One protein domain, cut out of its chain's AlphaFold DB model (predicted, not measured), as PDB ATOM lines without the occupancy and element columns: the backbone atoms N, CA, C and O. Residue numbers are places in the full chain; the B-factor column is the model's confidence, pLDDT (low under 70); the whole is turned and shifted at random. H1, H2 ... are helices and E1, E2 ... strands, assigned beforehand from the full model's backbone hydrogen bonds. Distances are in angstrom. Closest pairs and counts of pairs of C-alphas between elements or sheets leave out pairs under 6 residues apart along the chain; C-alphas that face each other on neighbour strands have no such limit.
ATOM      1  N   LEU A 149     176.555 208.275 151.939       75.69
ATOM      2  CA  LEU A 149     177.606 207.377 151.440       75.69
ATOM      3  C   LEU A 149     179.008 207.741 151.952       75.69
ATOM      4  O   LEU A 149     179.837 206.846 152.106       75.69
ATOM      5  N   ARG A 150     179.286 209.022 152.248       76.44
ATOM      6  CA  ARG A 150     180.619 209.477 152.696       76.44
ATOM      7  C   ARG A 150     181.087 208.760 153.960       76.44
ATOM      8  O   ARG A 150     182.196 208.238 153.972       76.44
ATOM      9  N   VAL A 151     180.256 208.709 155.004       81.69
ATOM     10  CA  VAL A 151     180.661 208.131 156.300       81.69
ATOM     11  C   VAL A 151     180.896 206.609 156.206       81.69
ATOM     12  O   VAL A 151     181.979 206.173 156.601       81.69
ATOM     13  N   PRO A 152     179.997 205.795 155.610       86.94
ATOM     14  CA  PRO A 152     180.249 204.371 155.364       86.94
ATOM     15  C   PRO A 152     181.490 204.086 154.502       86.94
ATOM     16  O   PRO A 152     182.286 203.213 154.851       86.94
ATOM     17  N   ILE A 153     181.695 204.825 153.403       87.75
ATOM     18  CA  ILE A 153     182.858 204.628 152.516       87.75
ATOM     19  C   ILE A 153     184.162 205.078 153.186       87.75
ATOM     20  O   ILE A 153     185.180 204.401 153.042       87.75
ATOM     21  N   SER A 154     184.142 206.158 153.971       84.56
ATOM     22  CA  SER A 154     185.286 206.571 154.790       84.56
ATOM     23  C   SER A 154     185.663 205.488 155.802       84.56
ATOM     24  O   SER A 154     186.794 205.000 155.783       84.56
ATOM     25  N   ALA A 155     184.698 205.002 156.594       87.38
ATOM     26  CA  ALA A 155     184.905 203.910 157.548       87.38
ATOM     27  C   ALA A 155     185.436 202.629 156.875       87.38
ATOM     28  O   ALA A 155     186.319 201.954 157.418       87.38
ATOM     29  N   HIS A 156     184.962 202.324 155.664       91.31
ATOM     30  CA  HIS A 156     185.469 201.217 154.859       91.31
ATOM     31  C   HIS A 156     186.938 201.409 154.467       91.31
ATOM     32  O   HIS A 156     187.765 200.557 154.796       91.31
ATOM     33  N   LYS A 157     187.299 202.542 153.851       89.44
ATOM     34  CA  LYS A 157     188.694 202.850 153.489       89.44
ATOM     35  C   LYS A 157     189.619 202.860 154.707       89.44
ATOM     36  O   LYS A 157     190.706 202.296 154.649       89.44
ATOM     37  N   THR A 158     189.162 203.413 155.826       87.38
ATOM     38  CA  THR A 158     189.865 203.396 157.117       87.38
ATOM     39  C   THR A 158     190.120 201.975 157.634       87.38
ATOM     40  O   THR A 158     191.229 201.670 158.083       87.38
ATOM     41  N   THR A 159     189.136 201.079 157.506       89.94
ATOM     42  CA  THR A 159     189.264 199.652 157.855       89.94
ATOM     43  C   THR A 159     190.242 198.936 156.920       89.94
ATOM     44  O   THR A 159     191.090 198.165 157.372       89.94
ATOM     45  N   LEU A 160     190.170 199.216 155.614       91.12
ATOM     46  CA  LEU A 160     191.073 198.643 154.618       91.12
ATOM     47  C   LEU A 160     192.516 199.107 154.824       91.12
ATOM     48  O   LEU A 160     193.405 198.260 154.829       91.12
ATOM     49  N   LEU A 161     192.765 200.398 155.069       89.12
ATOM     50  CA  LEU A 161     194.097 200.916 155.412       89.12
ATOM     51  C   LEU A 161     194.667 200.188 156.637       89.12
ATOM     52  O   LEU A 161     195.759 199.632 156.553       89.12
ATOM     53  N   LYS A 162     193.902 200.097 157.736       86.38
ATOM     54  CA  LYS A 162     194.314 199.386 158.963       86.38
ATOM     55  C   LYS A 162     194.664 197.907 158.725       86.38
ATOM     56  O   LYS A 162     195.540 197.385 159.406       86.38
ATOM     57  N   ARG A 163     194.039 197.239 157.746       87.00
ATOM     58  CA  ARG A 163     194.329 195.835 157.386       87.00
ATOM     59  C   ARG A 163     195.437 195.668 156.330       87.00
ATOM     60  O   ARG A 163     196.052 194.609 156.291       87.00
ATOM     61  N   THR A 164     195.671 196.657 155.465       88.62
ATOM     62  CA  THR A 164     196.547 196.525 154.275       88.62
ATOM     63  C   THR A 164     197.857 197.311 154.349       88.62
ATOM     64  O   THR A 164     198.767 197.026 153.574       88.62
ATOM     65  N   ALA A 165     197.996 198.261 155.281       84.31
ATOM     66  CA  ALA A 165     199.177 199.121 155.392       84.31
ATOM     67  C   ALA A 165     200.472 198.389 155.787       84.31
ATOM     68  O   ALA A 165     201.554 198.877 155.477       84.31
ATOM     69  N   GLN A 166     200.386 197.236 156.456       83.00
ATOM     70  CA  GLN A 166     201.546 196.455 156.893       83.00
ATOM     71  C   GLN A 166     201.629 195.126 156.143       83.00
ATOM     72  O   GLN A 166     200.629 194.417 155.994       83.00
ATOM     73  N   LEU A 167     202.836 194.761 155.713       76.25
ATOM     74  CA  LEU A 167     203.132 193.414 155.235       76.25
ATOM     75  C   LEU A 167     203.513 192.537 156.434       76.25
ATOM     76  O   LEU A 167     204.451 192.852 157.168       76.25
ATOM     77  N   LYS A 168     202.784 191.433 156.635       61.69
ATOM     78  CA  LYS A 168     203.136 190.413 157.629       61.69
ATOM     79  C   LYS A 168     204.141 189.441 157.023       61.69
ATOM     80  O   LYS A 168     203.759 188.487 156.351       61.69
ATOM     81  N   CYS A 169     205.421 189.705 157.256       48.03
ATOM     82  CA  CYS A 169     206.489 188.768 156.937       48.03
ATOM     83  C   CYS A 169     206.425 187.578 157.905       48.03
ATOM     84  O   CYS A 169     206.646 187.749 159.101       48.03
ATOM     85  N   TYR A 170     206.155 186.381 157.389       44.28
ATOM     86  CA  TYR A 170     206.403 185.135 158.110       44.28
ATOM     87  C   TYR A 170     207.828 184.691 157.777       44.28
ATOM     88  O   TYR A 170     208.064 184.062 156.751       44.28
ATOM     89  N   SER A 171     208.795 185.100 158.600       36.59
ATOM     90  CA  SER A 171     210.172 184.617 158.500       36.59
ATOM     91  C   SER A 171     210.258 183.218 159.107       36.59
ATOM     92  O   SER A 171     210.336 183.074 160.327       36.59
ATOM     93  N   GLU A 172     210.224 182.188 158.265       38.72
ATOM     94  CA  GLU A 172     210.532 180.820 158.684       38.72
ATOM     95  C   GLU A 172     212.041 180.717 158.944       38.72
ATOM     96  O   GLU A 172     212.853 180.633 158.026       38.72
ATOM     97  N   GLY A 173     212.412 180.830 160.221       29.81
ATOM     98  CA  GLY A 173     213.797 180.892 160.678       29.81
ATOM     99  C   GLY A 173     213.861 181.180 162.178       29.81
ATOM    100  O   GLY A 173     213.567 182.285 162.613       29.81
ATOM    101  N   GLU A 174     214.193 180.138 162.938       34.78
ATOM    102  CA  GLU A 174     214.652 180.094 164.336       34.78
ATOM    103  C   GLU A 174     214.378 181.287 165.285       34.78
ATOM    104  O   GLU A 174     214.994 182.349 165.233       34.78
ATOM    105  N   GLY A 175     213.580 181.013 166.324       39.19
ATOM    106  CA  GLY A 175     213.821 181.536 167.677       39.19
ATOM    107  C   GLY A 175     213.366 182.963 168.003       39.19
ATOM    108  O   GLY A 175     212.999 183.204 169.153       39.19
ATOM    109  N   VAL A 176     213.328 183.897 167.047       34.97
ATOM    110  CA  VAL A 176     212.869 185.277 167.301       34.97
ATOM    111  C   VAL A 176     211.812 185.701 166.289       34.97
ATOM    112  O   VAL A 176     212.098 185.946 165.120       34.97
ATOM    113  N   ALA A 177     210.580 185.883 166.767       30.02
ATOM    114  CA  ALA A 177     209.515 186.522 166.001       30.02
ATOM    115  C   ALA A 177     209.820 188.019 165.818       30.02
ATOM    116  O   ALA A 177     209.315 188.870 166.556       30.02
ATOM    117  N   SER A 178     210.655 188.350 164.829       38.03
ATOM    118  CA  SER A 178     210.871 189.738 164.430       38.03
ATOM    119  C   SER A 178     209.569 190.282 163.827       38.03
ATOM    120  O   SER A 178     209.249 190.086 162.657       38.03
ATOM    121  N   ASN A 179     208.772 190.961 164.658       41.28
ATOM    122  CA  ASN A 179     207.534 191.637 164.261       41.28
ATOM    123  C   ASN A 179     207.841 192.915 163.451       41.28
ATOM    124  O   ASN A 179     207.295 193.989 163.708       41.28
ATOM    125  N   SER A 180     208.712 192.806 162.442       51.00
ATOM    126  CA  SER A 180     208.985 193.842 161.451       51.00
ATOM    127  C   SER A 180     207.795 193.952 160.490       51.00
ATOM    128  O   SER A 180     207.883 193.597 159.311       51.00
ATOM    129  N   ALA A 181     206.659 194.419 161.016       58.25
ATOM    130  CA  ALA A 181     205.411 194.686 160.303       58.25
ATOM    131  C   ALA A 181     205.563 195.935 159.416       58.25
ATOM    132  O   ALA A 181     204.921 196.970 159.604       58.25
ATOM    133  N   SER A 182     206.503 195.838 158.480       70.44
ATOM    134  CA  SER A 182     206.988 196.927 157.647       70.44
ATOM    135  C   SER A 182     205.903 197.449 156.708       70.44
ATOM    136  O   SER A 182     205.064 196.692 156.206       70.44
ATOM    137  N   HIS A 183     205.909 198.762 156.490       84.88
ATOM    138  CA  HIS A 183     204.845 199.432 155.759       84.88
ATOM    139  C   HIS A 183     204.895 199.120 154.253       84.88
ATOM    140  O   HIS A 183     205.961 199.096 153.634       84.88
ATOM    141  N   ILE A 184     203.729 198.904 153.641       85.88
ATOM    142  CA  ILE A 184     203.600 198.382 152.272       85.88
ATOM    143  C   ILE A 184     204.168 199.318 151.191       85.88
ATOM    144  O   ILE A 184     204.601 198.842 150.151       85.88
ATOM    145  N   GLU A 185     204.235 200.635 151.423       83.62
ATOM    146  CA  GLU A 185     204.949 201.579 150.529       83.62
ATOM    147  C   GLU A 185     206.471 201.356 150.475       83.62
ATOM    148  O   GLU A 185     207.104 201.791 149.521       83.62
ATOM    149  N   ILE A 186     207.059 200.734 151.502       82.75
ATOM    150  CA  ILE A 186     208.518 200.625 151.680       82.75
ATOM    151  C   ILE A 186     209.038 199.290 151.130       82.75
ATOM    152  O   ILE A 186     210.155 199.206 150.627       82.75
ATOM    153  N   ARG A 187     208.236 198.226 151.269       82.00
ATOM    154  CA  ARG A 187     208.673 196.829 151.077       82.00
ATOM    155  C   ARG A 187     207.902 196.071 149.994       82.00
ATOM    156  O   ARG A 187     208.212 194.913 149.738       82.00
ATOM    157  N   TYR A 188     206.924 196.708 149.346       84.12
ATOM    158  CA  TYR A 188     206.344 196.188 148.111       84.12
ATOM    159  C   TYR A 188     207.293 196.431 146.929       84.12
ATOM    160  O   TYR A 188     207.717 197.562 146.697       84.12
ATOM    161  N   THR A 189     207.563 195.385 146.151       79.56
ATOM    162  CA  THR A 189     208.320 195.469 144.896       79.56
ATOM    163  C   THR A 189     207.349 195.395 143.720       79.56
ATOM    164  O   THR A 189     206.541 194.470 143.652       79.56
ATOM    165  N   ASP A 190     207.429 196.349 142.784       75.19
ATOM    166  CA  ASP A 190     206.643 196.328 141.541       75.19
ATOM    167  C   ASP A 190     206.930 195.033 140.758       75.19
ATOM    168  O   ASP A 190     208.065 194.795 140.335       75.19
ATOM    169  N   LEU A 191     205.902 194.200 140.564       73.44
ATOM    170  CA  LEU A 191     206.005 192.954 139.806       73.44
ATOM    171  C   LEU A 191     206.187 193.234 138.306       73.44
ATOM    172  O   LEU A 191     205.654 194.200 137.753       73.44
ATOM    173  N   PHE A 192     206.916 192.349 137.630       69.75
ATOM    174  CA  PHE A 192     206.904 192.280 136.173       69.75
ATOM    175  C   PHE A 192     205.715 191.438 135.727       69.75
ATOM    176  O   PHE A 192     205.457 190.377 136.296       69.75
ATOM    177  N   ARG A 227     202.549 198.338 137.507       72.75
ATOM    178  CA  ARG A 227     202.042 198.593 138.863       72.75
ATOM    179  C   ARG A 227     200.643 198.001 138.996       72.75
ATOM    180  O   ARG A 227     199.897 198.098 138.026       72.75
ATOM    181  N   PRO A 228     200.226 197.493 140.171       73.38
ATOM    182  CA  PRO A 228     198.898 196.899 140.330       73.38
ATOM    183  C   PRO A 228     197.754 197.783 139.816       73.38
ATOM    184  O   PRO A 228     196.847 197.275 139.169       73.38
ATOM    185  N   CYS A 229     197.817 199.104 140.022       72.12
ATOM    186  CA  CYS A 229     196.816 200.041 139.502       72.12
ATOM    187  C   CYS A 229     196.679 200.029 137.966       72.12
ATOM    188  O   CYS A 229     195.567 200.168 137.469       72.12
ATOM    189  N   HIS A 230     197.766 199.795 137.224       78.31
ATOM    190  CA  HIS A 230     197.761 199.756 135.757       78.31
ATOM    191  C   HIS A 230     197.150 198.458 135.184       78.31
ATOM    192  O   HIS A 230     196.923 198.365 133.980       78.31
ATOM    193  N   LEU A 231     196.832 197.457 136.020       76.81
ATOM    194  CA  LEU A 231     196.075 196.267 135.594       76.81
ATOM    195  C   LEU A 231     194.650 196.613 135.123       76.81
ATOM    196  O   LEU A 231     194.009 195.795 134.467       76.81
ATOM    197  N   LEU A 232     194.153 197.804 135.474       75.88
ATOM    198  CA  LEU A 232     192.835 198.320 135.098       75.88
ATOM    199  C   LEU A 232     192.907 199.406 134.006       75.88
ATOM    200  O   LEU A 232     191.866 199.924 133.598       75.88
ATOM    201  N   ASP A 233     194.106 199.743 133.516       74.75
ATOM    202  CA  ASP A 233     194.268 200.705 132.423       74.75
ATOM    203  C   ASP A 233     193.741 200.124 131.091       74.75
ATOM    204  O   ASP A 233     193.788 198.908 130.879       74.75
ATOM    205  N   PRO A 234     193.248 200.961 130.157       67.00
ATOM    206  CA  PRO A 234     192.839 200.511 128.830       67.00
ATOM    207  C   PRO A 234     193.987 199.886 128.029       67.00
ATOM    208  O   PRO A 234     194.954 200.568 127.696       67.00
ATOM    209  N   GLN A 235     193.844 198.609 127.663       58.69
ATOM    210  CA  GLN A 235     194.820 197.880 126.846       58.69
ATOM    211  C   GLN A 235     194.316 197.643 125.412       58.69
ATOM    212  O   GLN A 235     193.116 197.485 125.151       58.69
ATOM    213  N   GLY A 236     195.262 197.590 124.472       54.00
ATOM    214  CA  GLY A 236     195.007 197.317 123.057       54.00
ATOM    215  C   GLY A 236     194.211 198.404 122.318       54.00
ATOM    216  O   GLY A 236     194.018 199.524 122.786       54.00
ATOM    217  N   THR A 237     193.726 198.063 121.123       39.91
ATOM    218  CA  THR A 237     193.039 198.989 120.198       39.91
ATOM    219  C   THR A 237     191.650 199.443 120.658       39.91
ATOM    220  O   THR A 237     191.074 200.338 120.043       39.91
ATOM    221  N   SER A 238     191.099 198.856 121.727       50.91
ATOM    222  CA  SER A 238     189.731 199.132 122.191       50.91
ATOM    223  C   SER A 238     189.565 200.485 122.896       50.91
ATOM    224  O   SER A 238     188.456 201.018 122.945       50.91
ATOM    225  N   GLY A 239     190.639 201.018 123.493       57.72
ATOM    226  CA  GLY A 239     190.604 202.241 124.303       57.72
ATOM    227  C   GLY A 239     189.714 202.173 125.556       57.72
ATOM    228  O   GLY A 239     189.440 203.213 126.155       57.72
ATOM    229  N   ARG A 240     189.251 200.981 125.966       56.12
ATOM    230  CA  ARG A 240     188.384 200.766 127.140       56.12
ATOM    231  C   ARG A 240     189.123 200.005 128.251       56.12
ATOM    232  O   ARG A 240     189.890 199.098 127.932       56.12
ATOM    233  N   PRO A 241     188.881 200.315 129.540       65.75
ATOM    234  CA  PRO A 241     189.437 199.536 130.645       65.75
ATOM    235  C   PRO A 241     188.839 198.112 130.667       65.75
ATOM    236  O   PRO A 241     187.663 197.933 130.319       65.75
ATOM    237  N   PRO A 242     189.610 197.086 131.071       72.62
ATOM    238  CA  PRO A 242     189.144 195.704 131.097       72.62
ATOM    239  C   PRO A 242     188.044 195.496 132.149       72.62
ATOM    240  O   PRO A 242     188.238 195.745 133.334       72.62
ATOM    241  N   LYS A 243     186.887 194.954 131.734       75.31
ATOM    242  CA  LYS A 243     185.784 194.608 132.660       75.31
ATOM    243  C   LYS A 243     186.120 193.439 133.604       75.31
ATOM    244  O   LYS A 243     185.418 193.241 134.590       75.31
ATOM    245  N   ARG A 244     187.139 192.631 133.280       79.81
ATOM    246  CA  ARG A 244     187.603 191.457 134.042       79.81
ATOM    247  C   ARG A 244     189.111 191.293 133.848       79.81
ATOM    248  O   ARG A 244     189.585 191.432 132.725       79.81
ATOM    249  N   VAL A 245     189.836 190.948 134.912       81.81
ATOM    250  CA  VAL A 245     191.287 190.688 134.897       81.81
ATOM    251  C   VAL A 245     191.561 189.390 135.658       81.81
ATOM    252  O   VAL A 245     191.000 189.179 136.732       81.81
ATOM    253  N   LYS A 246     192.420 188.518 135.116       82.94
ATOM    254  CA  LYS A 246     192.862 187.272 135.759       82.94
ATOM    255  C   LYS A 246     194.378 187.306 135.929       82.94
ATOM    256  O   LYS A 246     195.101 187.269 134.942       82.94
ATOM    257  N   VAL A 247     194.855 187.328 137.171       79.56
ATOM    258  CA  VAL A 247     196.289 187.235 137.482       79.56
ATOM    259  C   VAL A 247     196.673 185.756 137.615       79.56
ATOM    260  O   VAL A 247     196.219 185.083 138.542       79.56
ATOM    261  N   LYS A 248     197.486 185.239 136.684       75.06
ATOM    262  CA  LYS A 248     198.134 183.914 136.782       75.06
ATOM    263  C   LYS A 248     199.521 184.047 137.453       75.06
ATOM    264  O   LYS A 248     199.965 185.150 137.761       75.06
ATOM    265  N   GLY A 249     200.188 182.923 137.720       72.81
ATOM    266  CA  GLY A 249     201.548 182.864 138.281       72.81
ATOM    267  C   GLY A 249     201.695 181.833 139.404       72.81
ATOM    268  O   GLY A 249     200.702 181.454 140.032       72.81
ATOM    269  N   ILE A 250     202.929 181.394 139.668       69.44
ATOM    270  CA  ILE A 250     203.261 180.329 140.636       69.44
ATOM    271  C   ILE A 250     202.862 180.667 142.090       69.44
ATOM    272  O   ILE A 250     202.474 181.796 142.417       69.44
ATOM    273  N   ALA A 251     202.912 179.677 142.984       69.19
ATOM    274  CA  ALA A 251     202.788 179.912 144.425       69.19
ATOM    275  C   ALA A 251     203.925 180.827 144.929       69.19
ATOM    276  O   ALA A 251     204.982 180.919 144.313       69.19
ATOM    277  N   GLY A 252     203.702 181.571 146.016       71.56
ATOM    278  CA  GLY A 252     204.718 182.456 146.610       71.56
ATOM    279  C   GLY A 252     205.051 183.755 145.847       71.56
ATOM    280  O   GLY A 252     205.467 184.714 146.489       71.56
ATOM    281  N   ILE A 253     204.784 183.866 144.536       76.19
ATOM    282  CA  ILE A 253     205.184 185.007 143.665       76.19
ATOM    283  C   ILE A 253     204.548 186.380 143.998       76.19
ATOM    284  O   ILE A 253     204.684 187.341 143.247       76.19
ATOM    285  N   GLY A 254     203.816 186.498 145.108       78.81
ATOM    286  CA  GLY A 254     203.277 187.773 145.588       78.81
ATOM    287  C   GLY A 254     201.917 188.193 145.022       78.81
ATOM    288  O   GLY A 254     201.520 189.331 145.250       78.81
ATOM    289  N   LYS A 255     201.156 187.309 144.349       84.12
ATOM    290  CA  LYS A 255     199.819 187.622 143.780       84.12
ATOM    291  C   LYS A 255     198.899 188.358 144.773       84.12
ATOM    292  O   LYS A 255     198.485 189.487 144.521       84.12
ATOM    293  N   SER A 256     198.650 187.768 145.943       84.06
ATOM    294  CA  SER A 256     197.799 188.359 146.990       84.06
ATOM    295  C   SER A 256     198.431 189.590 147.661       84.06
ATOM    296  O   SER A 256     197.725 190.449 148.183       84.06
ATOM    297  N   VAL A 257     199.759 189.741 147.592       87.25
ATOM    298  CA  VAL A 257     200.479 190.940 148.061       87.25
ATOM    299  C   VAL A 257     200.295 192.107 147.080       87.25
ATOM    300  O   VAL A 257     200.087 193.241 147.511       87.25
ATOM    301  N   ALA A 258     200.267 191.844 145.769       85.31
ATOM    302  CA  ALA A 258     199.889 192.823 144.747       85.31
ATOM    303  C   ALA A 258     198.407 193.225 144.858       85.31
ATOM    304  O   ALA A 258     198.076 194.403 144.717       85.31
ATOM    305  N   VAL A 259     197.523 192.286 145.211       87.25
ATOM    306  CA  VAL A 259     196.123 192.580 145.570       87.25
ATOM    307  C   VAL A 259     196.034 193.455 146.829       87.25
ATOM    308  O   VAL A 259     195.322 194.462 146.826       87.25
ATOM    309  N   GLN A 260     196.792 193.145 147.885       88.38
ATOM    310  CA  GLN A 260     196.864 193.981 149.091       88.38
ATOM    311  C   GLN A 260     197.358 195.401 148.762       88.38
ATOM    312  O   GLN A 260     196.795 196.378 149.262       88.38
ATOM    313  N   ARG A 261     198.365 195.523 147.883       88.38
ATOM    314  CA  ARG A 261     198.880 196.805 147.381       88.38
ATOM    315  C   ARG A 261     197.812 197.589 146.613       88.38
ATOM    316  O   ARG A 261     197.656 198.783 146.863       88.38
ATOM    317  N   LEU A 262     197.055 196.926 145.739       88.12
ATOM    318  CA  LEU A 262     195.951 197.525 144.987       88.12
ATOM    319  C   LEU A 262     194.901 198.120 145.941       88.12
ATOM    320  O   LEU A 262     194.626 199.319 145.908       88.12
ATOM    321  N   VAL A 263     194.381 197.305 146.865       90.50
ATOM    322  CA  VAL A 263     193.372 197.725 147.854       90.50
ATOM    323  C   VAL A 263     193.869 198.900 148.707       90.50
ATOM    324  O   VAL A 263     193.113 199.844 148.946       90.50
ATOM    325  N   TYR A 264     195.144 198.893 149.111       91.00
ATOM    326  CA  TYR A 264     195.773 200.001 149.834       91.00
ATOM    327  C   TYR A 264     195.773 201.319 149.028       91.00
ATOM    328  O   TYR A 264     195.425 202.373 149.566       91.00
ATOM    329  N   GLU A 265     196.105 201.283 147.732       88.12
ATOM    330  CA  GLU A 265     196.179 202.484 146.881       88.12
ATOM    331  C   GLU A 265     194.815 203.126 146.562       88.12
ATOM    332  O   GLU A 265     194.738 204.346 146.367       88.12
ATOM    333  N   TRP A 266     193.732 202.342 146.565       90.25
ATOM    334  CA  TRP A 266     192.368 202.886 146.553       90.25
ATOM    335  C   TRP A 266     191.955 203.438 147.920       90.25
ATOM    336  O   TRP A 266     191.345 204.514 148.026       90.25
ATOM    337  N   ALA A 267     192.296 202.707 148.984       90.44
ATOM    338  CA  ALA A 267     191.952 203.081 150.345       90.44
ATOM    339  C   ALA A 267     192.645 204.390 150.761       90.44
ATOM    340  O   ALA A 267     192.016 205.200 151.430       90.44
ATOM    341  N   ILE A 268     193.854 204.689 150.268       87.00
ATOM    342  CA  ILE A 268     194.532 205.990 150.459       87.00
ATOM    343  C   ILE A 268     194.010 207.116 149.539       87.00
ATOM    344  O   ILE A 268     194.416 208.272 149.660       87.00
ATOM    345  N   GLY A 269     193.101 206.791 148.611       78.69
ATOM    346  CA  GLY A 269     192.375 207.763 147.786       78.69
ATOM    347  C   GLY A 269     193.167 208.320 146.605       78.69
ATOM    348  O   GLY A 269     192.774 209.344 146.040       78.69
ATOM    349  N   LYS A 270     194.279 207.682 146.228       71.75
ATOM    350  CA  LYS A 270     195.136 208.159 145.138       71.75
ATOM    351  C   LYS A 270     194.745 207.558 143.790       71.75
ATOM    352  O   LYS A 270     194.404 208.308 142.881       71.75
ATOM    353  N   ASN A 271     194.761 206.231 143.695       77.94
ATOM    354  CA  ASN A 271     194.479 205.494 142.463       77.94
ATOM    355  C   ASN A 271     193.039 204.947 142.490       77.94
ATOM    356  O   ASN A 271     192.396 204.947 143.543       77.94
ATOM    357  N   MET A 272     192.533 204.482 141.343       77.31
ATOM    358  CA  MET A 272     191.202 203.867 141.204       77.31
ATOM    359  C   MET A 272     190.025 204.753 141.663       77.31
ATOM    360  O   MET A 272     189.067 204.292 142.286       77.31
ATOM    361  N   ARG A 273     190.107 206.065 141.406       77.19
ATOM    362  CA  ARG A 273     189.126 207.070 141.875       77.19
ATOM    363  C   ARG A 273     187.755 206.950 141.200       77.19
ATOM    364  O   ARG A 273     186.771 207.457 141.730       77.19
ATOM    365  N   GLU A 274     187.701 206.285 140.057       73.44
ATOM    366  CA  GLU A 274     186.499 205.903 139.320       73.44
ATOM    367  C   GLU A 274     185.636 204.875 140.076       73.44
ATOM    368  O   GLU A 274     184.410 204.888 139.942       73.44
ATOM    369  N   PHE A 275     186.239 204.059 140.948       84.50
ATOM    370  CA  PHE A 275     185.513 203.115 141.794       84.50
ATOM    371  C   PHE A 275     185.051 203.775 143.100       84.50
ATOM    372  O   PHE A 275     185.842 204.204 143.946       84.50
ATOM    373  N   THR A 276     183.732 203.821 143.284       85.75
ATOM    374  CA  THR A 276     183.049 204.326 144.485       85.75
ATOM    375  C   THR A 276     183.244 203.396 145.684       85.75
ATOM    376  O   THR A 276     183.312 203.874 146.815       85.75
ATOM    377  N   CYS A 277     183.360 202.085 145.449       90.50
ATOM    378  CA  CYS A 277     183.662 201.080 146.468       90.50
ATOM    379  C   CYS A 277     184.455 199.913 145.857       90.50
ATOM    380  O   CYS A 277     184.164 199.500 144.733       90.50
ATOM    381  N   ILE A 278     185.418 199.360 146.602       92.69
ATOM    382  CA  ILE A 278     186.123 198.122 146.244       92.69
ATOM    383  C   ILE A 278     185.826 197.062 147.302       92.69
ATOM    384  O   ILE A 278     186.193 197.229 148.461       92.69
ATOM    385  N   PHE A 279     185.206 195.959 146.897       93.75
ATOM    386  CA  PHE A 279     184.945 194.813 147.760       93.75
ATOM    387  C   PHE A 279     185.994 193.725 147.522       93.75
ATOM    388  O   PHE A 279     185.965 193.045 146.496       93.75
ATOM    389  N   ASP A 280     186.898 193.520 148.479       90.88
ATOM    390  CA  ASP A 280     187.701 192.297 148.520       90.88
ATOM    391  C   ASP A 280     186.887 191.137 149.106       90.88
ATOM    392  O   ASP A 280     186.242 191.278 150.151       90.88
ATOM    393  N   LEU A 281     186.959 189.975 148.467       91.31
ATOM    394  CA  LEU A 281     186.418 188.708 148.946       91.31
ATOM    395  C   LEU A 281     187.525 187.654 148.818       91.31
ATOM    396  O   LEU A 281     187.930 187.300 147.712       91.31
ATOM    397  N   ARG A 282     188.032 187.141 149.943       89.88
ATOM    398  CA  ARG A 282     189.003 186.037 149.922       89.88
ATOM    399  C   ARG A 282     188.242 184.722 149.943       89.88
ATOM    400  O   ARG A 282     187.405 184.522 150.828       89.88
ATOM    401  N   PHE A 283     188.531 183.810 149.021       88.44
ATOM    402  CA  PHE A 283     187.812 182.536 148.934       88.44
ATOM    403  C   PHE A 283     187.950 181.696 150.219       88.44
ATOM    404  O   PHE A 283     186.982 181.055 150.624       88.44
ATOM    405  N   ARG A 284     189.071 181.819 150.951       87.44
ATOM    406  CA  ARG A 284     189.252 181.255 152.306       87.44
ATOM    407  C   ARG A 284     188.158 181.647 153.305       87.44
ATOM    408  O   ARG A 284     187.841 180.870 154.197       87.44
ATOM    409  N   GLU A 285     187.597 182.848 153.174       87.81
ATOM    410  CA  GLU A 285     186.526 183.360 154.039       87.81
ATOM    411  C   GLU A 285     185.143 182.967 153.497       87.81
ATOM    412  O   GLU A 285     184.238 182.680 154.275       87.81
ATOM    413  N   LEU A 286     184.989 182.876 152.170       91.25
ATOM    414  CA  LEU A 286     183.777 182.351 151.523       91.25
ATOM    415  C   LEU A 286     183.561 180.853 151.818       91.25
ATOM    416  O   LEU A 286     182.427 180.391 151.891       91.25
ATOM    417  N   ASN A 287     184.640 180.109 152.075       90.81
ATOM    418  CA  ASN A 287     184.642 178.713 152.532       90.81
ATOM    419  C   ASN A 287     183.997 178.466 153.914       90.81
ATOM    420  O   ASN A 287     183.963 177.311 154.353       90.81
ATOM    421  N   LEU A 288     183.568 179.521 154.616       91.31
ATOM    422  CA  LEU A 288     182.839 179.461 155.891       91.31
ATOM    423  C   LEU A 288     181.314 179.589 155.699       91.31
ATOM    424  O   LEU A 288     180.573 179.627 156.676       91.31
ATOM    425  N   ILE A 289     180.847 179.714 154.452       91.19
ATOM    426  CA  ILE A 289     179.461 180.041 154.116       91.19
ATOM    427  C   ILE A 289     178.800 178.830 153.453       91.19
ATOM    428  O   ILE A 289     178.939 178.606 152.251       91.19
ATOM    429  N   GLU A 290     178.080 178.046 154.252       86.38
ATOM    430  CA  GLU A 290     177.419 176.814 153.795       86.38
ATOM    431  C   GLU A 290     175.947 177.036 153.401       86.38
ATOM    432  O   GLU A 290     175.425 176.376 152.503       86.38
ATOM    433  N   ALA A 291     175.273 178.001 154.036       92.00
ATOM    434  CA  ALA A 291     173.880 178.332 153.754       92.00
ATOM    435  C   ALA A 291     173.731 179.231 152.502       92.00
ATOM    436  O   ALA A 291     174.522 180.159 152.323       92.00
ATOM    437  N   PRO A 292     172.688 179.039 151.664       93.88
ATOM    438  CA  PRO A 292     172.398 179.934 150.545       93.88
ATOM    439  C   PRO A 292     172.122 181.377 150.992       93.88
ATOM    440  O   PRO A 292     171.229 181.642 151.805       93.88
ATOM    441  N   LEU A 293     172.855 182.321 150.406       94.38
ATOM    442  CA  LEU A 293     172.808 183.743 150.743       94.38
ATOM    443  C   LEU A 293     172.794 184.625 149.496       94.38
ATOM    444  O   LEU A 293     173.099 184.182 148.391       94.38
ATOM    445  N   SER A 294     172.415 185.883 149.686       92.88
ATOM    446  CA  SER A 294     172.456 186.905 148.642       92.88
ATOM    447  C   SER A 294     173.736 187.743 148.700       92.88
ATOM    448  O   SER A 294     174.390 187.823 149.743       92.88
ATOM    449  N   LEU A 295     174.079 188.431 147.604       92.88
ATOM    450  CA  LEU A 295     175.205 189.377 147.588       92.88
ATOM    451  C   LEU A 295     175.009 190.498 148.625       92.88
ATOM    452  O   LEU A 295     175.963 190.919 149.279       92.88
ATOM    453  N   PHE A 296     173.763 190.942 148.815       91.50
ATOM    454  CA  PHE A 296     173.396 191.917 149.839       91.50
ATOM    455  C   PHE A 296     173.739 191.447 151.261       91.50
ATOM    456  O   PHE A 296     174.239 192.227 152.071       91.50
ATOM    457  N   GLU A 297     173.486 190.175 151.569       92.94
ATOM    458  CA  GLU A 297     173.784 189.590 152.879       92.94
ATOM    459  C   GLU A 297     175.283 189.345 153.049       92.94
ATOM    460  O   GLU A 297     175.848 189.804 154.038       92.94
ATOM    461  N   LEU A 298     175.948 188.758 152.044       94.56
ATOM    462  CA  LEU A 298     177.400 188.536 152.039       94.56
ATOM    463  C   LEU A 298     178.175 189.824 152.359       94.56
ATOM    464  O   LEU A 298     179.017 189.848 153.262       94.56
ATOM    465  N   LEU A 299     177.881 190.913 151.643       93.94
ATOM    466  CA  LEU A 299     178.541 192.196 151.881       93.94
ATOM    467  C   LEU A 299     178.042 192.866 153.170       93.94
ATOM    468  O   LEU A 299     178.831 193.509 153.858       93.94
ATOM    469  N   GLY A 300     176.767 192.701 153.533       91.31
ATOM    470  CA  GLY A 300     176.178 193.291 154.739       91.31
ATOM    471  C   GLY A 300     176.646 192.650 156.052       91.31
ATOM    472  O   GLY A 300     176.595 193.297 157.098       91.31
ATOM    473  N   GLU A 301     177.112 191.403 156.015       90.19
ATOM    474  CA  GLU A 301     177.682 190.689 157.163       90.19
ATOM    475  C   GLU A 301     179.198 190.883 157.268       90.19
ATOM    476  O   GLU A 301     179.697 191.154 158.366       90.19
ATOM    477  N   ARG A 302     179.909 190.821 156.130       89.44
ATOM    478  CA  ARG A 302     181.361 191.061 156.016       89.44
ATOM    479  C   ARG A 302     181.734 192.523 156.274       89.44
ATOM    480  O   ARG A 302     182.694 192.805 156.985       89.44
ATOM    481  N   PHE A 303     180.956 193.458 155.730       92.25
ATOM    482  CA  PHE A 303     181.183 194.901 155.807       92.25
ATOM    483  C   PHE A 303     180.000 195.584 156.506       92.25
ATOM    484  O   PHE A 303     179.291 196.397 155.917       92.25
ATOM    485  N   ARG A 304     179.771 195.258 157.786       89.69
ATOM    486  CA  ARG A 304     178.591 195.710 158.560       89.69
ATOM    487  C   ARG A 304     178.351 197.226 158.507       89.69
ATOM    488  O   ARG A 304     177.208 197.653 158.405       89.69
ATOM    489  N   TYR A 305     179.418 198.026 158.504       88.62
ATOM    490  CA  TYR A 305     179.366 199.491 158.386       88.62
ATOM    491  C   TYR A 305     178.922 200.004 156.997       88.62
ATOM    492  O   TYR A 305     178.538 201.162 156.882       88.62
ATOM    493  N   LEU A 306     178.940 199.167 155.951       90.56
ATOM    494  CA  LEU A 306     178.371 199.467 154.629       90.56
ATOM    495  C   LEU A 306     176.919 198.997 154.473       90.56
ATOM    496  O   LEU A 306     176.295 199.361 153.482       90.56
ATOM    497  N   LYS A 307     176.358 198.206 155.399       88.50
ATOM    498  CA  LYS A 307     175.071 197.507 155.205       88.50
ATOM    499  C   LYS A 307     173.910 198.434 154.809       88.50
ATOM    500  O   LYS A 307     173.087 198.057 153.979       88.50
ATOM    501  N   GLU A 308     173.875 199.648 155.353       86.38
ATOM    502  CA  GLU A 308     172.878 200.679 155.018       86.38
ATOM    503  C   GLU A 308     173.178 201.409 153.694       86.38
ATOM    504  O   GLU A 308     172.260 201.870 153.022       86.38
ATOM    505  N   ALA A 309     174.449 201.465 153.285       87.06
ATOM    506  CA  ALA A 309     174.913 202.054 152.028       87.06
ATOM    507  C   ALA A 309     174.780 201.108 150.818       87.06
ATOM    508  O   ALA A 309     174.668 201.582 149.687       87.06
ATOM    509  N   LEU A 310     174.762 199.784 151.027       85.88
ATOM    510  CA  LEU A 310     174.685 198.782 149.953       85.88
ATOM    511  C   LEU A 310     173.564 199.025 148.915       85.88
ATOM    512  O   LEU A 310     173.870 198.928 147.727       85.88
ATOM    513  N   PRO A 311     172.309 199.386 149.271       83.00
ATOM    514  CA  PRO A 311     171.269 199.657 148.273       83.00
ATOM    515  C   PRO A 311     171.611 200.840 147.354       83.00
ATOM    516  O   PRO A 311     171.273 200.828 146.169       83.00
ATOM    517  N   ASP A 312     172.290 201.855 147.897       77.88
ATOM    518  CA  ASP A 312     172.728 203.036 147.156       77.88
ATOM    519  C   ASP A 312     174.019 202.777 146.351       77.88
ATOM    520  O   ASP A 312     174.225 203.420 145.321       77.88
ATOM    521  N   LEU A 313     174.855 201.815 146.752       79.69
ATOM    522  CA  LEU A 313     176.011 201.367 145.967       79.69
ATOM    523  C   LEU A 313     175.580 200.506 144.769       79.69
ATOM    524  O   LEU A 313     175.986 200.775 143.640       79.69
ATOM    525  N   PHE A 314     174.683 199.536 144.973       79.50
ATOM    526  CA  PHE A 314     174.192 198.660 143.897       79.50
ATOM    527  C   PHE A 314     173.385 199.381 142.804       79.50
ATOM    528  O   PHE A 314     173.167 198.809 141.741       79.50
ATOM    529  N   THR A 315     172.977 200.642 142.998       71.50
ATOM    530  CA  THR A 315     172.344 201.433 141.921       71.50
ATOM    531  C   THR A 315     173.336 201.979 140.883       71.50
ATOM    532  O   THR A 315     172.928 202.668 139.949       71.50
ATOM    533  N   SER A 316     174.638 201.745 141.045       68.94
ATOM    534  CA  SER A 316     175.673 202.158 140.087       68.94
ATOM    535  C   SER A 316     176.767 201.083 140.004       68.94
ATOM    536  O   SER A 316     177.901 201.326 140.409       68.94
ATOM    537  N   PRO A 317     176.440 199.870 139.512       75.69
ATOM    538  CA  PRO A 317     177.335 198.715 139.590       75.69
ATOM    539  C   PRO A 317     178.652 198.914 138.828       75.69
ATOM    540  O   PRO A 317     179.675 198.375 139.235       75.69
ATOM    541  N   SER A 318     178.659 199.747 137.784       71.88
ATOM    542  CA  SER A 318     179.852 200.103 137.009       71.88
ATOM    543  C   SER A 318     180.868 200.988 137.748       71.88
ATOM    544  O   SER A 318     181.958 201.194 137.222       71.88
ATOM    545  N   SER A 319     180.571 201.470 138.965       79.38
ATOM    546  CA  SER A 319     181.560 202.089 139.866       79.38
ATOM    547  C   SER A 319     181.906 201.218 141.085       79.38
ATOM    548  O   SER A 319     182.457 201.720 142.069       79.38
ATOM    549  N   LEU A 320     181.620 199.912 141.037       87.75
ATOM    550  CA  LEU A 320     182.025 198.933 142.049       87.75
ATOM    551  C   LEU A 320     183.101 198.003 141.473       87.75
ATOM    552  O   LEU A 320     182.929 197.474 140.377       87.75
ATOM    553  N   LEU A 321     184.183 197.763 142.219       89.69
ATOM    554  CA  LEU A 321     185.151 196.709 141.888       89.69
ATOM    555  C   LEU A 321     184.998 195.542 142.862       89.69
ATOM    556  O   LEU A 321     184.937 195.745 144.075       89.69
ATOM    557  N   PHE A 322     184.997 194.321 142.334       92.69
ATOM    558  CA  PHE A 322     185.053 193.095 143.123       92.69
ATOM    559  C   PHE A 322     186.402 192.418 142.897       92.69
ATOM    560  O   PHE A 322     186.761 192.092 141.768       92.69
ATOM    561  N   ILE A 323     187.149 192.227 143.980       92.19
ATOM    562  CA  ILE A 323     188.462 191.584 143.982       92.19
ATOM    563  C   ILE A 323     188.304 190.225 144.654       92.19
ATOM    564  O   ILE A 323     187.936 190.163 145.827       92.19
ATOM    565  N   LEU A 324     188.592 189.149 143.922       90.81
ATOM    566  CA  LEU A 324     188.483 187.778 144.417       90.81
ATOM    567  C   LEU A 324     189.886 187.169 144.542       90.81
ATOM    568  O   LEU A 324     190.601 187.074 143.546       90.81
ATOM    569  N   ASP A 325     190.288 186.790 145.757       88.62
ATOM    570  CA  ASP A 325     191.668 186.391 146.091       88.62
ATOM    571  C   ASP A 325     191.732 184.985 146.719       88.62
ATOM    572  O   ASP A 325     190.850 184.604 147.496       88.62
ATOM    573  N   GLY A 326     192.770 184.215 146.372       83.44
ATOM    574  CA  GLY A 326     192.972 182.822 146.801       83.44
ATOM    575  C   GLY A 326     192.027 181.796 146.156       83.44
ATOM    576  O   GLY A 326     191.472 180.961 146.862       83.44
ATOM    577  N   LEU A 327     191.779 181.868 144.839       84.25
ATOM    578  CA  LEU A 327     190.865 180.948 144.124       84.25
ATOM    579  C   LEU A 327     191.264 179.468 144.265       84.25
ATOM    580  O   LEU A 327     190.404 178.594 144.346       84.25
ATOM    581  N   ASP A 328     192.564 179.213 144.331       79.38
ATOM    582  CA  ASP A 328     193.208 177.935 144.632       79.38
ATOM    583  C   ASP A 328     192.848 177.367 146.018       79.38
ATOM    584  O   ASP A 328     192.943 176.163 146.239       79.38
ATOM    585  N   GLU A 329     192.358 178.206 146.934       83.00
ATOM    586  CA  GLU A 329     191.912 177.804 148.269       83.00
ATOM    587  C   GLU A 329     190.399 177.518 148.346       83.00
ATOM    588  O   GLU A 329     189.900 177.175 149.420       83.00
ATOM    589  N   PHE A 330     189.628 177.687 147.264       88.50
ATOM    590  CA  PHE A 330     188.165 177.564 147.304       88.50
ATOM    591  C   PHE A 330     187.697 176.099 147.355       88.50
ATOM    592  O   PHE A 330     188.023 175.293 146.486       88.50
ATOM    593  N   LYS A 331     186.878 175.750 148.359       87.38
ATOM    594  CA  LYS A 331     186.380 174.378 148.588       87.38
ATOM    595  C   LYS A 331     185.361 173.905 147.545       87.38
ATOM    596  O   LYS A 331     185.192 172.702 147.366       87.38
ATOM    597  N   PHE A 332     184.618 174.826 146.931       86.31
ATOM    598  CA  PHE A 332     183.454 174.502 146.107       86.31
ATOM    599  C   PHE A 332     183.788 174.569 144.613       86.31
ATOM    600  O   PHE A 332     184.432 175.506 144.146       86.31
ATOM    601  N   THR A 333     183.287 173.614 143.828       85.25
ATOM    602  CA  THR A 333     183.452 173.626 142.368       85.25
ATOM    603  C   THR A 333     182.657 174.771 141.733       85.25
ATOM    604  O   THR A 333     181.456 174.911 141.979       85.25
ATOM    605  N   LEU A 334     183.313 175.567 140.887       86.94
ATOM    606  CA  LEU A 334     182.688 176.619 140.081       86.94
ATOM    607  C   LEU A 334     182.234 176.040 138.733       86.94
ATOM    608  O   LEU A 334     183.063 175.763 137.867       86.94
ATOM    609  N   ASP A 335     180.925 175.859 138.550       83.62
ATOM    610  CA  ASP A 335     180.360 175.431 137.266       83.62
ATOM    611  C   ASP A 335     180.184 176.626 136.317       83.62
ATOM    612  O   ASP A 335     179.180 177.341 136.343       83.62
ATOM    613  N   TRP A 336     181.171 176.829 135.448       82.69
ATOM    614  CA  TRP A 336     181.153 177.858 134.404       82.69
ATOM    615  C   TRP A 336     180.123 177.592 133.296       82.69
ATOM    616  O   TRP A 336     179.661 178.546 132.663       82.69
ATOM    617  N   ASN A 337     179.752 176.326 133.088       80.25
ATOM    618  CA  ASN A 337     178.828 175.880 132.044       80.25
ATOM    619  C   ASN A 337     177.363 175.918 132.501       80.25
ATOM    620  O   ASN A 337     176.464 175.739 131.678       80.25
ATOM    621  N   SER A 338     177.115 176.186 133.788       72.75
ATOM    622  CA  SER A 338     175.784 176.470 134.320       72.75
ATOM    623  C   SER A 338     175.065 177.526 133.459       72.75
ATOM    624  O   SER A 338     175.676 178.543 133.110       72.75
ATOM    625  N   PRO A 339     173.784 177.321 133.101       71.69
ATOM    626  CA  PRO A 339     173.033 178.300 132.320       71.69
ATOM    627  C   PRO A 339     172.850 179.588 133.126       71.69
ATOM    628  O   PRO A 339     172.641 179.541 134.341       71.69
ATOM    629  N   ASP A 340     172.903 180.737 132.452       65.62
ATOM    630  CA  ASP A 340     172.838 182.051 133.097       65.62
ATOM    631  C   ASP A 340     171.438 182.313 133.677       65.62
ATOM    632  O   ASP A 340     170.518 182.786 133.009       65.62
ATOM    633  N   LYS A 341     171.271 181.980 134.961       65.19
ATOM    634  CA  LYS A 341     170.057 182.268 135.728       65.19
ATOM    635  C   LYS A 341     169.975 183.766 136.033       65.19
ATOM    636  O   LYS A 341     170.981 184.410 136.322       65.19
ATOM    637  N   ASN A 342     168.757 184.306 136.047       66.12
ATOM    638  CA  ASN A 342     168.500 185.691 136.443       66.12
ATOM    639  C   ASN A 342     168.561 185.827 137.980       66.12
ATOM    640  O   ASN A 342     167.559 185.643 138.676       66.12
ATOM    641  N   ILE A 343     169.765 186.064 138.504       71.81
ATOM    642  CA  ILE A 343     170.063 186.184 139.938       71.81
ATOM    643  C   ILE A 343     170.220 187.675 140.267       71.81
ATOM    644  O   ILE A 343     171.165 188.310 139.812       71.81
ATOM    645  N   ASP A 344     169.308 188.230 141.071       74.81
ATOM    646  CA  ASP A 344     169.427 189.586 141.622       74.81
ATOM    647  C   ASP A 344     170.419 189.621 142.798       74.81
ATOM    648  O   ASP A 344     170.654 188.612 143.467       74.81
ATOM    649  N   PHE A 345     170.925 190.805 143.153       80.44
ATOM    650  CA  PHE A 345     171.781 190.983 144.329       80.44
ATOM    651  C   PHE A 345     171.090 190.638 145.667       80.44
ATOM    652  O   PHE A 345     171.783 190.505 146.681       80.44
ATOM    653  N   ARG A 346     169.755 190.463 145.691       84.31
ATOM    654  CA  ARG A 346     168.982 189.909 146.824       84.31
ATOM    655  C   ARG A 346     168.575 188.436 146.676       84.31
ATOM    656  O   ARG A 346     168.038 187.877 147.632       84.31
ATOM    657  N   SER A 347     168.810 187.791 145.535       85.19
ATOM    658  CA  SER A 347     168.514 186.363 145.363       85.19
ATOM    659  C   SER A 347     169.463 185.515 146.212       85.19
ATOM    660  O   SER A 347     170.679 185.672 146.134       85.19
ATOM    661  N   LYS A 348     168.914 184.600 147.022       92.56
ATOM    662  CA  LYS A 348     169.704 183.647 147.814       92.56
ATOM    663  C   LYS A 348     170.110 182.451 146.957       92.56
ATOM    664  O   LYS A 348     169.239 181.722 146.485       92.56
ATOM    665  N   VAL A 349     171.412 182.229 146.804       92.31
ATOM    666  CA  VAL A 349     171.993 181.101 146.054       92.31
ATOM    667  C   VAL A 349     173.208 180.526 146.806       92.31
ATOM    668  O   VAL A 349     173.719 181.182 147.719       92.31
ATOM    669  N   PRO A 350     173.681 179.305 146.488       93.69
ATOM    670  CA  PRO A 350     174.935 178.783 147.034       93.69
ATOM    671  C   PRO A 350     176.121 179.701 146.709       93.69
ATOM    672  O   PRO A 350     176.156 180.321 145.644       93.69
ATOM    673  N   VAL A 351     177.124 179.762 147.591       93.31
ATOM    674  CA  VAL A 351     178.256 180.696 147.434       93.31
ATOM    675  C   VAL A 351     179.072 180.452 146.154       93.31
ATOM    676  O   VAL A 351     179.557 181.407 145.554       93.31
ATOM    677  N   SER A 352     179.161 179.211 145.664       91.12
ATOM    678  CA  SER A 352     179.769 178.893 144.363       91.12
ATOM    679  C   SER A 352     179.006 179.513 143.189       91.12
ATOM    680  O   SER A 352     179.611 180.166 142.343       91.12
ATOM    681  N   GLU A 353     177.679 179.373 143.159       91.19
ATOM    682  CA  GLU A 353     176.816 179.970 142.132       91.19
ATOM    683  C   GLU A 353     176.854 181.505 142.187       91.19
ATOM    684  O   GLU A 353     176.952 182.158 141.147       91.19
ATOM    685  N   LEU A 354     176.885 182.082 143.397       90.38
ATOM    686  CA  LEU A 354     177.054 183.523 143.605       90.38
ATOM    687  C   LEU A 354     178.374 184.033 143.003       90.38
ATOM    688  O   LEU A 354     178.388 185.073 142.345       90.38
ATOM    689  N   MET A 355     179.477 183.299 143.196       90.50
ATOM    690  CA  MET A 355     180.780 183.664 142.630       90.50
ATOM    691  C   MET A 355     180.828 183.476 141.109       90.50
ATOM    692  O   MET A 355     181.354 184.352 140.426       90.50
ATOM    693  N   VAL A 356     180.231 182.414 140.548       87.69
ATOM    694  CA  VAL A 356     180.107 182.271 139.081       87.69
ATOM    695  C   VAL A 356     179.325 183.448 138.492       87.69
ATOM    696  O   VAL A 356     179.799 184.063 137.538       87.69
ATOM    697  N   ALA A 357     178.177 183.815 139.067       83.94
ATOM    698  CA  ALA A 357     177.351 184.920 138.572       83.94
ATOM    699  C   ALA A 357     178.051 186.290 138.692       83.94
ATOM    700  O   ALA A 357     177.946 187.130 137.793       83.94
ATOM    701  N   LEU A 358     178.823 186.503 139.765       85.38
ATOM    702  CA  LEU A 358     179.641 187.703 139.953       85.38
ATOM    703  C   LEU A 358     180.778 187.793 138.918       85.38
ATOM    704  O   LEU A 358     180.977 188.851 138.326       85.38
ATOM    705  N   ILE A 359     181.484 186.688 138.646       83.12
ATOM    706  CA  ILE A 359     182.611 186.643 137.693       83.12
ATOM    707  C   ILE A 359     182.126 186.680 136.234       83.12
ATOM    708  O   ILE A 359     182.743 187.332 135.388       83.12
ATOM    709  N   LYS A 360     180.996 186.031 135.916       80.44
ATOM    710  CA  LYS A 360     180.321 186.182 134.614       80.44
ATOM    711  C   LYS A 360     179.824 187.616 134.399       80.44
ATOM    712  O   LYS A 360     179.821 188.080 133.261       80.44
ATOM    713  N   GLY A 361     179.467 188.327 135.471       74.94
ATOM    714  CA  GLY A 361     178.879 189.670 135.429       74.94
ATOM    715  C   GLY A 361     177.355 189.670 135.260       74.94
ATOM    716  O   GLY A 361     176.774 190.718 134.988       74.94
TER     717      GLY A 361
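AT A GLANCE: This is residues 149 to 192 and 227 to 361 of the 954 residues of the protein "DNA repair protein XRCC1" of Notothenia coriiceps (black rockcod) (UniProt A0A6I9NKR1). Two short parallel strands, E1 and E2, lie side by side in the middle, with helix H4 packed on one side of them, H6 and H8 on the other, and the longest helix, H1, running past E1 and touching H4. Long loops surround this small core, and the one between H1 and H2 reaches far out. The printed part has 179 residues, under half of them in named elements, which run H1, H2, H3, H4, E1, H5, H6, H7, E2, H8: eight helices and two strands, mostly helix by class. The whole is compact, with a radius of gyration of the C-alphas of 17.4 A, and spans 53 by 39 by 35 A.

HOW THE PARTS SIT: E1, residues 277 to 282, and E2, residues 320 to 325, are parallel neighbours at 18 degrees; N 279 and O 321 are 2.8 A apart and N 323 and O 279 2.9 A, within hydrogen-bond range. Between them in the chain come H5, residues 283 to 286, H6, residues 295 to 302, and H7, residues 310 to 313, a strand-helix-strand unit in which two parallel neighbour strands are joined through helices. The closest C-alphas of E1 and H4, residues 255 to 267, are those of Ile 278 and Val 263, 7.4 A apart; of E2 and H4, those of Asp 325 and Ser 256, 6.5 A. H1, residues 149 to 164, touches H4 with residues 157 to 164 alone, Lys 157 and Ala 267 having the closest C-alphas at 4.5 A. The two run opposite ways at a steep tilt of 38 degrees, only just past shallow. H3, residues 228 to 232, touches H4, with C-alphas 228 and 262 closest at 5.5 A. H2, residues 184 to 187, is close to H4 but not clearly touching, with C-alphas 184 and 261 closest at 7.0 A. E1 and H6 are near each other, as are E2 and H8, residues 351 to 360. H6 and H7 only just touch, with 3 pairs of C-alphas within 8 A, the closest Phe 296 and Leu 310 at 7.0 A. Every O i to N i+4 pair is within hydrogen-bond range in H1, H4, H6 and H8; H3 has 0 of 1, but 2 of 2 O i to N i+3 pairs; H2, H5 and H7 are too short for an i+4 pair.

IN THESE COORDINATES: E1 and E2 each measure 16.3 A from first to last C-alpha, H1 22.0 A, H4 18.5 A, H8 14.1 A and H6 10.6 A. H1 begins at C-alpha 149 (177.606, 207.377, 151.440), E1 at C-alpha 277 (183.662, 201.080, 146.468), and H8 ends at C-alpha 360 (180.321, 186.182, 134.614).

THE WHOLE: The two C-alphas farthest apart, those of Gly 175 and Asn 342, are 55.2 A from each other. Residues 193 to 226 are not printed, and C-alphas 192 and 227 are 8.4 A apart across the cut. The links H1 to H2, H3 to H4 and E2 to H8 are long. The mean pLDDT of the printed part is 79.3; 29 residues are under 70, among them 168 to 181 and 234 to 241.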